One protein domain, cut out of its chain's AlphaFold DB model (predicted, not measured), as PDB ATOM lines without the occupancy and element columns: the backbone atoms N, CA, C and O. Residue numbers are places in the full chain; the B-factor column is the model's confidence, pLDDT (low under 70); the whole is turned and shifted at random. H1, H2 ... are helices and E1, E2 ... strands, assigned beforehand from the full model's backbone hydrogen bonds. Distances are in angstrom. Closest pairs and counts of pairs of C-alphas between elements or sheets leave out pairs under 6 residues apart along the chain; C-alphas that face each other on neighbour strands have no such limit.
ATOM      1  N   LYS A  15      35.756 -46.420  40.895       45.16
ATOM      2  CA  LYS A  15      36.485 -47.629  41.320       45.16
ATOM      3  C   LYS A  15      37.517 -47.389  42.427       45.16
ATOM      4  O   LYS A  15      37.992 -48.362  43.007       45.16
ATOM      5  N   VAL A  16      37.905 -46.138  42.684       49.66
ATOM      6  CA  VAL A  16      38.944 -45.769  43.658       49.66
ATOM      7  C   VAL A  16      38.353 -45.064  44.888       49.66
ATOM      8  O   VAL A  16      38.951 -45.134  45.957       49.66
ATOM      9  N   THR A  17      37.175 -44.439  44.769       51.53
ATOM     10  CA  THR A  17      36.607 -43.541  45.796       51.53
ATOM     11  C   THR A  17      35.410 -44.096  46.574       51.53
ATOM     12  O   THR A  17      35.152 -43.609  47.663       51.53
ATOM     13  N   HIS A  18      34.699 -45.084  46.029       54.62
ATOM     14  CA  HIS A  18      33.745 -46.014  46.661       54.62
ATOM     15  C   HIS A  18      33.097 -46.741  45.472       54.62
ATOM     16  O   HIS A  18      32.540 -46.050  44.615       54.62
ATOM     17  N   PRO A  19      33.185 -48.078  45.349       53.94
ATOM     18  CA  PRO A  19      32.918 -48.781  44.088       53.94
ATOM     19  C   PRO A  19      31.505 -48.583  43.512       53.94
ATOM     20  O   PRO A  19      31.312 -48.865  42.329       53.94
ATOM     21  N   ASP A  20      30.568 -48.059  44.306       65.88
ATOM     22  CA  ASP A  20      29.143 -48.007  43.978       65.88
ATOM     23  C   ASP A  20      28.541 -46.588  43.882       65.88
ATOM     24  O   ASP A  20      27.368 -46.470  43.548       65.88
ATOM     25  N   ILE A  21      29.311 -45.507  44.100       73.44
ATOM     26  CA  ILE A  21      28.764 -44.131  44.043       73.44
ATOM     27  C   ILE A  21      28.931 -43.507  42.661       73.44
ATOM     28  O   ILE A  21      30.037 -43.441  42.116       73.44
ATOM     29  N   ASN A  22      27.834 -42.979  42.114       77.50
ATOM     30  CA  ASN A  22      27.821 -42.323  40.811       77.50
ATOM     31  C   ASN A  22      27.700 -40.802  40.957       77.50
ATOM     32  O   ASN A  22      26.602 -40.254  41.043       77.50
ATOM     33  N   LEU A  23      28.840 -40.109  40.932       83.25
ATOM     34  CA  LEU A  23      28.872 -38.648  41.000       83.25
ATOM     35  C   LEU A  23      28.181 -38.026  39.776       83.25
ATOM     36  O   LEU A  23      28.674 -38.110  38.650       83.25
ATOM     37  N   ASP A  24      27.058 -37.351  40.007       83.38
ATOM     38  CA  ASP A  24      26.246 -36.683  38.982       83.38
ATOM     39  C   ASP A  24      26.633 -35.210  38.756       83.38
ATOM     40  O   ASP A  24      25.991 -34.492  37.983       83.38
ATOM     41  N   VAL A  25      27.718 -34.762  39.394       86.88
ATOM     42  CA  VAL A  25      28.250 -33.401  39.301       86.88
ATOM     43  C   VAL A  25      29.632 -33.361  38.641       86.88
ATOM     44  O   VAL A  25      30.454 -34.260  38.838       86.88
ATOM     45  N   PRO A  26      29.944 -32.304  37.868       90.00
ATOM     46  CA  PRO A  26      31.258 -32.153  37.260       90.00
ATOM     47  C   PRO A  26      32.278 -31.681  38.306       90.00
ATOM     48  O   PRO A  26      32.388 -30.480  38.572       90.00
ATOM     49  N   ILE A  27      33.032 -32.617  38.888       88.94
ATOM     50  CA  ILE A  27      34.126 -32.299  39.815       88.94
ATOM     51  C   ILE A  27      35.253 -31.564  39.063       88.94
ATOM     52  O   ILE A  27      35.739 -32.081  38.051       88.94
ATOM     53  N   PRO A  28      35.684 -30.367  39.510       89.94
ATOM     54  CA  PRO A  28      36.763 -29.631  38.862       89.94
ATOM     55  C   PRO A  28      38.101 -30.377  38.923       89.94
ATOM     56  O   PRO A  28      38.456 -30.957  39.944       89.94
ATOM     57  N   HIS A  29      38.876 -30.321  37.838       84.44
ATOM     58  CA  HIS A  29      40.150 -31.045  37.721       84.44
ATOM     59  C   HIS A  29      41.223 -30.579  38.712       84.44
ATOM     60  O   HIS A  29      42.181 -31.302  38.965       84.44
ATOM     61  N   GLU A  30      41.105 -29.358  39.229       87.81
ATOM     62  CA  GLU A  30      42.002 -28.823  40.247       87.81
ATOM     63  C   GLU A  30      41.694 -29.321  41.668       87.81
ATOM     64  O   GLU A  30      42.434 -28.981  42.590       87.81
ATOM     65  N   TRP A  31      40.621 -30.099  41.856       91.06
ATOM     66  CA  TRP A  31      40.286 -30.717  43.136       91.06
ATOM     67  C   TRP A  31      40.963 -32.083  43.232       91.06
ATOM     68  O   TRP A  31      40.898 -32.901  42.314       91.06
ATOM     69  N   GLU A  32      41.622 -32.333  44.355       89.56
ATOM     70  CA  GLU A  32      42.335 -33.581  44.611       89.56
ATOM     71  C   GLU A  32      41.406 -34.552  45.340       89.56
ATOM     72  O   GLU A  32      40.885 -34.219  46.399       89.56
ATOM     73  N   SER A  33      41.183 -35.757  44.810       87.81
ATOM     74  CA  SER A  33      40.485 -36.789  45.586       87.81
ATOM     75  C   SER A  33      41.338 -37.202  46.785       87.81
ATOM     76  O   SER A  33      42.515 -37.529  46.636       87.81
ATOM     77  N   ILE A  34      40.718 -37.201  47.961       87.62
ATOM     78  CA  ILE A  34      41.308 -37.646  49.230       87.62
ATOM     79  C   ILE A  34      40.470 -38.762  49.868       87.62
ATOM     80  O   ILE A  34      40.504 -38.959  51.079       87.62
ATOM     81  N   SER A  35      39.700 -39.474  49.041       84.38
ATOM     82  CA  SER A  35      38.793 -40.534  49.483       84.38
ATOM     83  C   SER A  35      39.558 -41.801  49.869       84.38
ATOM     84  O   SER A  35      40.559 -42.157  49.240       84.38
ATOM     85  N   TYR A  36      39.046 -42.520  50.860       77.69
ATOM     86  CA  TYR A  36      39.474 -43.865  51.217       77.69
ATOM     87  C   TYR A  36      38.501 -44.902  50.655       77.69
ATOM     88  O   TYR A  36      37.316 -44.647  50.467       77.69
ATOM     89  N   SER A  37      38.984 -46.127  50.438       72.25
ATOM     90  CA  SER A  37      38.173 -47.214  49.868       72.25
ATOM     91  C   SER A  37      36.969 -47.630  50.725       72.25
ATOM     92  O   SER A  37      36.135 -48.398  50.260       72.25
ATOM     93  N   ASN A  38      36.935 -47.217  51.993       75.25
ATOM     94  CA  ASN A  38      35.880 -47.522  52.956       75.25
ATOM     95  C   ASN A  38      35.065 -46.281  53.356       75.25
ATOM     96  O   ASN A  38      34.349 -46.347  54.356       75.25
ATOM     97  N   ASP A  39      35.235 -45.157  52.657       80.00
ATOM     98  CA  ASP A  39      34.431 -43.965  52.908       80.00
ATOM     99  C   ASP A  39      32.992 -44.205  52.457       80.00
ATOM    100  O   ASP A  39      32.761 -44.795  51.406       80.00
ATOM    101  N   VAL A  40      32.033 -43.690  53.227       81.25
ATOM    102  CA  VAL A  40      30.612 -43.683  52.845       81.25
ATOM    103  C   VAL A  40      30.410 -42.927  51.536       81.25
ATOM    104  O   VAL A  40      29.544 -43.280  50.751       81.25
ATOM    105  N   CYS A  41      31.210 -41.889  51.284       85.94
ATOM    106  CA  CYS A  41      31.154 -41.140  50.041       85.94
ATOM    107  C   CYS A  41      32.519 -40.579  49.633       85.94
ATOM    108  O   CYS A  41      33.376 -40.333  50.487       85.94
ATOM    109  N   PRO A  42      32.721 -40.319  48.330       88.69
ATOM    110  CA  PRO A  42      33.896 -39.620  47.852       88.69
ATOM    111  C   PRO A  42      34.075 -38.259  48.525       88.69
ATOM    112  O   PRO A  42      33.126 -37.493  48.718       88.69
ATOM    113  N   SER A  43      35.329 -37.926  48.803       90.62
ATOM    114  CA  SER A  43      35.727 -36.607  49.273       90.62
ATOM    115  C   SER A  43      36.896 -36.021  48.488       90.62
ATOM    116  O   SER A  43      37.785 -36.731  47.998       90.62
ATOM    117  N   PHE A  44      36.870 -34.696  48.358       92.25
ATOM    118  CA  PHE A  44      37.787 -33.918  47.537       92.25
ATOM    119  C   PHE A  44      38.364 -32.747  48.322       92.25
ATOM    120  O   PHE A  44      37.647 -32.035  49.024       92.25
ATOM    121  N   LYS A  45      39.659 -32.517  48.147       92.81
ATOM    122  CA  LYS A  45      40.397 -31.397  48.702       92.81
ATOM    123  C   LYS A  45      40.512 -30.271  47.686       92.81
ATOM    124  O   LYS A  45      40.924 -30.469  46.541       92.81
ATOM    125  N   VAL A  46      40.238 -29.056  48.146       94.00
ATOM    126  CA  VAL A  46      40.580 -27.817  47.442       94.00
ATOM    127  C   VAL A  46      40.848 -26.730  48.476       94.00
ATOM    128  O   VAL A  46      40.036 -26.496  49.367       94.00
ATOM    129  N   LYS A  47      41.983 -26.032  48.360       92.44
ATOM    130  CA  LYS A  47      42.463 -25.114  49.412       92.44
ATOM    131  C   LYS A  47      42.619 -25.866  50.752       92.44
ATOM    132  O   LYS A  47      43.223 -26.932  50.772       92.44
ATOM    133  N   ASP A  48      42.114 -25.297  51.842       93.06
ATOM    134  CA  ASP A  48      42.016 -25.863  53.192       93.06
ATOM    135  C   ASP A  48      40.653 -26.537  53.457       93.06
ATOM    136  O   ASP A  48      40.308 -26.788  54.611       93.06
ATOM    137  N   LEU A  49      39.872 -26.810  52.403       94.88
ATOM    138  CA  LEU A  49      38.549 -27.427  52.486       94.88
ATOM    139  C   LEU A  49      38.583 -28.897  52.073       94.88
ATOM    140  O   LEU A  49      39.272 -29.263  51.115       94.88
ATOM    141  N   GLN A  50      37.735 -29.683  52.727       94.38
ATOM    142  CA  GLN A  50      37.323 -31.013  52.300       94.38
ATOM    143  C   GLN A  50      35.833 -30.982  51.947       94.38
ATOM    144  O   GLN A  50      35.013 -30.461  52.706       94.38
ATOM    145  N   ILE A  51      35.499 -31.512  50.772       94.94
ATOM    146  CA  ILE A  51      34.146 -31.559  50.224       94.94
ATOM    147  C   ILE A  51      33.736 -33.013  50.071       94.94
ATOM    148  O   ILE A  51      34.353 -33.733  49.292       94.94
ATOM    149  N   PHE A  52      32.688 -33.417  50.777       93.50
ATOM    150  CA  PHE A  52      32.038 -34.715  50.615       93.50
ATOM    151  C   PHE A  52      30.941 -34.603  49.567       93.50
ATOM    152  O   PHE A  52      30.208 -33.609  49.539       93.50
ATOM    153  N   VAL A  53      30.860 -35.595  48.684       92.25
ATOM    154  CA  VAL A  53      29.953 -35.585  47.536       92.25
ATOM    155  C   VAL A  53      29.229 -36.921  47.463       92.25
ATOM    156  O   VAL A  53      29.849 -37.947  47.194       92.25
ATOM    157  N   MET A  54      27.917 -36.894  47.678       90.00
ATOM    158  CA  MET A  54      27.034 -38.060  47.606       90.00
ATOM    159  C   MET A  54      26.140 -38.000  46.367       90.00
ATOM    160  O   MET A  54      25.822 -36.918  45.863       90.00
ATOM    161  N   ASP A  55      25.692 -39.165  45.905       87.69
ATOM    162  CA  ASP A  55      24.530 -39.267  45.025       87.69
ATOM    163  C   ASP A  55      23.221 -39.292  45.839       87.69
ATOM    164  O   ASP A  55      23.224 -39.245  47.069       87.69
ATOM    165  N   ASP A  56      22.079 -39.266  45.148       88.56
ATOM    166  CA  ASP A  56      20.771 -39.260  45.812       88.56
ATOM    167  C   ASP A  56      20.468 -40.580  46.535       88.56
ATOM    168  O   ASP A  56      19.818 -40.551  47.573       88.56
ATOM    169  N   GLU A  57      20.949 -41.712  46.010       88.50
ATOM    170  CA  GLU A  57      20.726 -43.037  46.603       88.50
ATOM    171  C   GLU A  57      21.457 -43.154  47.940       88.50
ATOM    172  O   GLU A  57      20.823 -43.406  48.961       88.50
ATOM    173  N   THR A  58      22.753 -42.841  47.962       86.44
ATOM    174  CA  THR A  58      23.573 -42.843  49.182       86.44
ATOM    175  C   THR A  58      23.039 -41.854  50.212       86.44
ATOM    176  O   THR A  58      22.960 -42.177  51.392       86.44
ATOM    177  N   ARG A  59      22.630 -40.648  49.785       90.38
ATOM    178  CA  ARG A  59      22.013 -39.668  50.692       90.38
ATOM    179  C   ARG A  59      20.778 -40.258  51.379       90.38
ATOM    180  O   ARG A  59      20.615 -40.092  52.586       90.38
ATOM    181  N   ASP A  60      19.902 -40.892  50.603       90.50
ATOM    182  CA  ASP A  60      18.651 -41.449  51.110       90.50
ATOM    183  C   ASP A  60      18.907 -42.666  52.024       90.50
ATOM    184  O   ASP A  60      18.227 -42.803  53.042       90.50
ATOM    185  N   GLU A  61      19.897 -43.512  51.712       89.44
ATOM    186  CA  GLU A  61      20.316 -44.656  52.543       89.44
ATOM    187  C   GLU A  61      20.935 -44.233  53.883       89.44
ATOM    188  O   GLU A  61      20.649 -44.845  54.912       89.44
ATOM    189  N   GLU A  62      21.733 -43.164  53.883       88.62
ATOM    190  CA  GLU A  62      22.356 -42.589  55.084       88.62
ATOM    191  C   GLU A  62      21.407 -41.655  55.865       88.62
ATOM    192  O   GLU A  62      21.794 -41.077  56.882       88.62
ATOM    193  N   GLU A  63      20.158 -41.503  55.409       92.44
ATOM    194  CA  GLU A  63      19.126 -40.640  56.002       92.44
ATOM    195  C   GLU A  63      19.563 -39.164  56.151       92.44
ATOM    196  O   GLU A  63      19.184 -38.470  57.101       92.44
ATOM    197  N   LEU A  64      20.350 -38.661  55.194       90.31
ATOM    198  CA  LEU A  64      20.850 -37.285  55.187       90.31
ATOM    199  C   LEU A  64      19.933 -36.343  54.398       90.31
ATOM    200  O   LEU A  64      19.280 -36.714  53.427       90.31
ATOM    201  N   ASP A  65      19.900 -35.068  54.785       94.50
ATOM    202  CA  ASP A  65      19.108 -34.037  54.102       94.50
ATOM    203  C   ASP A  65      19.894 -33.274  53.020       94.50
ATOM    204  O   ASP A  65      19.338 -32.394  52.359       94.50
ATOM    205  N   HIS A  66      21.171 -33.608  52.808       94.44
ATOM    206  CA  HIS A  66      22.093 -32.919  51.901       94.44
ATOM    207  C   HIS A  66      23.006 -33.891  51.142       94.44
ATOM    208  O   HIS A  66      23.451 -34.891  51.692       94.44
ATOM    209  N   LYS A  67      23.324 -33.570  49.880       93.81
ATOM    210  CA  LYS A  67      24.290 -34.321  49.050       93.81
ATOM    211  C   LYS A  67      25.733 -33.859  49.230       93.81
ATOM    212  O   LYS A  67      26.662 -34.601  48.918       93.81
ATOM    213  N   PHE A  68      25.920 -32.608  49.645       96.00
ATOM    214  CA  PHE A  68      27.232 -31.978  49.703       96.00
ATOM    215  C   PHE A  68      27.488 -31.397  51.085       96.00
ATOM    216  O   PHE A  68      26.675 -30.619  51.592       96.00
ATOM    217  N   THR A  69      28.658 -31.712  51.628       96.06
ATOM    218  CA  THR A  69      29.152 -31.192  52.907       96.06
ATOM    219  C   THR A  69      30.520 -30.572  52.692       96.06
ATOM    220  O   THR A  69      31.375 -31.170  52.038       96.06
ATOM    221  N   ILE A  70      30.750 -29.388  53.257       96.12
ATOM    222  CA  ILE A  70      32.058 -28.726  53.265       96.12
ATOM    223  C   ILE A  70      32.518 -28.530  54.705       96.12
ATOM    224  O   ILE A  70      31.820 -27.896  55.497       96.12
ATOM    225  N   ILE A  71      33.726 -28.991  55.006       94.44
ATOM    226  CA  ILE A  71      34.440 -28.751  56.270       94.44
ATOM    227  C   ILE A  71      35.855 -28.235  55.976       94.44
ATOM    228  O   ILE A  71      36.305 -28.284  54.826       94.44
ATOM    229  N   THR A  72      36.592 -27.783  56.991       90.12
ATOM    230  CA  THR A  72      38.062 -27.739  56.876       90.12
ATOM    231  C   THR A  72      38.688 -29.090  57.199       90.12
ATOM    232  O   THR A  72      38.122 -29.893  57.935       90.12
ATOM    233  N   GLU A  73      39.907 -29.326  56.712       80.75
ATOM    234  CA  GLU A  73      40.669 -30.532  57.087       80.75
ATOM    235  C   GLU A  73      40.885 -30.643  58.606       80.75
ATOM    236  O   GLU A  73      40.897 -31.739  59.152       80.75
ATOM    237  N   GLU A  74      41.022 -29.507  59.298       82.12
ATOM    238  CA  GLU A  74      41.164 -29.453  60.761       82.12
ATOM    239  C   GLU A  74      39.900 -29.904  61.507       82.12
ATOM    240  O   GLU A  74      39.988 -30.307  62.659       82.12
ATOM    241  N   GLU A  75      38.726 -29.799  60.883       81.69
ATOM    242  CA  GLU A  75      37.443 -30.156  61.497       81.69
ATOM    243  C   GLU A  75      37.096 -31.636  61.295       81.69
ATOM    244  O   GLU A  75      36.158 -32.144  61.918       81.69
ATOM    245  N   TYR A  76      37.851 -32.348  60.453       78.25
ATOM    246  CA  TYR A  76      37.606 -33.756  60.178       78.25
ATOM    247  C   TYR A  76      37.791 -34.605  61.443       78.25
ATOM    248  O   TYR A  76      38.880 -34.689  62.008       78.25
ATOM    249  N   GLY A  77      36.711 -35.256  61.886       75.31
ATOM    250  CA  GLY A  77      36.693 -36.088  63.095       75.31
ATOM    251  C   GLY A  77      36.490 -35.332  64.414       75.31
ATOM    252  O   GLY A  77      36.330 -35.976  65.448       75.31
ATOM    253  N   GLU A  78      36.431 -33.997  64.393       77.00
ATOM    254  CA  GLU A  78      36.249 -33.160  65.595       77.00
ATOM    255  C   GLU A  78      34.766 -32.953  65.969       77.00
ATOM    256  O   GLU A  78      34.455 -32.471  67.056       77.00
ATOM    257  N   GLY A  79      33.830 -33.325  65.085       73.44
ATOM    258  CA  GLY A  79      32.384 -33.190  65.324       73.44
ATOM    259  C   GLY A  79      31.875 -31.744  65.310       73.44
ATOM    260  O   GLY A  79      30.823 -31.459  65.881       73.44
ATOM    261  N   ASN A  80      32.624 -30.829  64.689       80.50
ATOM    262  CA  ASN A  80      32.197 -29.446  64.485       80.50
ATOM    263  C   ASN A  80      31.104 -29.351  63.408       80.50
ATOM    264  O   ASN A  80      31.010 -30.200  62.521       80.50
ATOM    265  N   GLU A  81      30.302 -28.287  63.480       85.75
ATOM    266  CA  GLU A  81      29.301 -27.972  62.458       85.75
ATOM    267  C   GLU A  81      29.977 -27.682  61.106       85.75
ATOM    268  O   GLU A  81      30.912 -26.875  61.067       85.75
ATOM    269  N   PRO A  82      29.504 -28.278  59.995       91.88
ATOM    270  CA  PRO A  82      30.035 -27.992  58.669       91.88
ATOM    271  C   PRO A  82      29.892 -26.522  58.266       91.88
ATOM    272  O   PRO A  82      28.942 -25.833  58.640       91.88
ATOM    273  N   PHE A  83      30.791 -26.047  57.402       93.81
ATOM    274  CA  PHE A  83      30.668 -24.718  56.797       93.81
ATOM    275  C   PHE A  83      29.458 -24.600  55.873       93.81
ATOM    276  O   PHE A  83      28.889 -23.514  55.731       93.81
ATOM    277  N   LEU A  84      29.118 -25.695  55.194       96.44
ATOM    278  CA  LEU A  84      28.000 -25.761  54.268       96.44
ATOM    279  C   LEU A  84      27.494 -27.198  54.159       96.44
ATOM    280  O   LEU A  84      28.271 -28.087  53.826       96.44
ATOM    281  N   ASN A  85      26.187 -27.367  54.346       96.94
ATOM    282  CA  ASN A  85      25.421 -28.528  53.904       96.94
ATOM    283  C   ASN A  85      24.414 -28.046  52.861       96.94
ATOM    284  O   ASN A  85      23.688 -27.081  53.108       96.94
ATOM    285  N   THR A  86      24.390 -28.661  51.680       97.50
ATOM    286  CA  THR A  86      23.482 -28.255  50.597       97.50
ATOM    287  C   THR A  86      23.207 -29.398  49.620       97.50
ATOM    288  O   THR A  86      23.946 -30.378  49.544       97.50
ATOM    289  N   ASN A  87      22.134 -29.252  48.844       96.56
ATOM    290  CA  ASN A  87      21.837 -30.082  47.674       96.56
ATOM    291  C   ASN A  87      22.130 -29.351  46.350       96.56
ATOM    292  O   ASN A  87      21.937 -29.930  45.284       96.56
ATOM    293  N   ASP A  88      22.574 -28.088  46.387       96.88
ATOM    294  CA  ASP A  88      22.886 -27.306  45.187       96.88
ATOM    295  C   ASP A  88      24.398 -27.240  44.946       96.88
ATOM    296  O   ASP A  88      25.158 -26.581  45.660       96.88
ATOM    297  N   TRP A  89      24.839 -27.880  43.865       95.88
ATOM    298  CA  TRP A  89      26.235 -27.861  43.445       95.88
ATOM    299  C   TRP A  89      26.766 -26.443  43.165       95.88
ATOM    300  O   TRP A  89      27.937 -26.145  43.409       95.88
ATOM    301  N   ASN A  90      25.923 -25.518  42.696       97.25
ATOM    302  CA  ASN A  90      26.349 -24.138  42.455       97.25
ATOM    303  C   ASN A  90      26.653 -23.390  43.754       97.25
ATOM    304  O   ASN A  90      27.511 -22.498  43.753       97.25
ATOM    305  N   GLU A  91      25.981 -23.733  44.854       98.06
ATOM    306  CA  GLU A  91      26.301 -23.185  46.171       98.06
ATOM    307  C   GLU A  91      27.678 -23.661  46.628       98.06
ATOM    308  O   GLU A  91      28.480 -22.826  47.054       98.06
ATOM    309  N   VAL A  92      28.004 -24.942  46.417       97.62
ATOM    310  CA  VAL A  92      29.342 -25.501  46.679       97.62
ATOM    311  C   VAL A  92      30.408 -24.731  45.896       97.62
ATOM    312  O   VAL A  92      31.344 -24.182  46.482       97.62
ATOM    313  N   LEU A  93      30.250 -24.607  44.575       97.06
ATOM    314  CA  LEU A  93      31.210 -23.888  43.727       97.06
ATOM    315  C   LEU A  93      31.344 -22.412  44.131       97.06
ATOM    316  O   LEU A  93      32.446 -21.851  44.153       97.06
TER     317      LEU A  93
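This is residues 15 to 93 of the 104 residues of an uncharacterized protein of Hyphomonas sp (UniProt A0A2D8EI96). What shape? Little structure is regular: unnamed residues 15 to 42 are tied to edge E1 of a small antiparallel sheet, E1 E2 E3 E4, which H2 grazes. Which parts? The 79 printed residues, class mixed, hold E1, E2, H1, E3, E4, H2; the whole is compact, radius of gyration of the C-alphas 11.8 A, spans 28 by 26 by 26 A.

Where first? E1, residues 43 to 46, begins at C-alpha 43 (35.727, -36.607, 49.273); E2 is 49 to 53, H1 56 to 61. Where last? E3 is 68 to 72, E4 84 to 86; H2, 89 to 93, ends at C-alpha 93 (31.210, -23.888, 43.727).

Which pairing? In hairpin E1 and E2, N 44 and O 51 are within hydrogen-bond range, 2.9 A. And helices? H1 is not on the sheet; both helices have every O i to N i+4 pair within range.

Any cut? The printed part has none; link E3 to E4 is long. Low confidence? Residues 15 to 20 have pLDDT under 70.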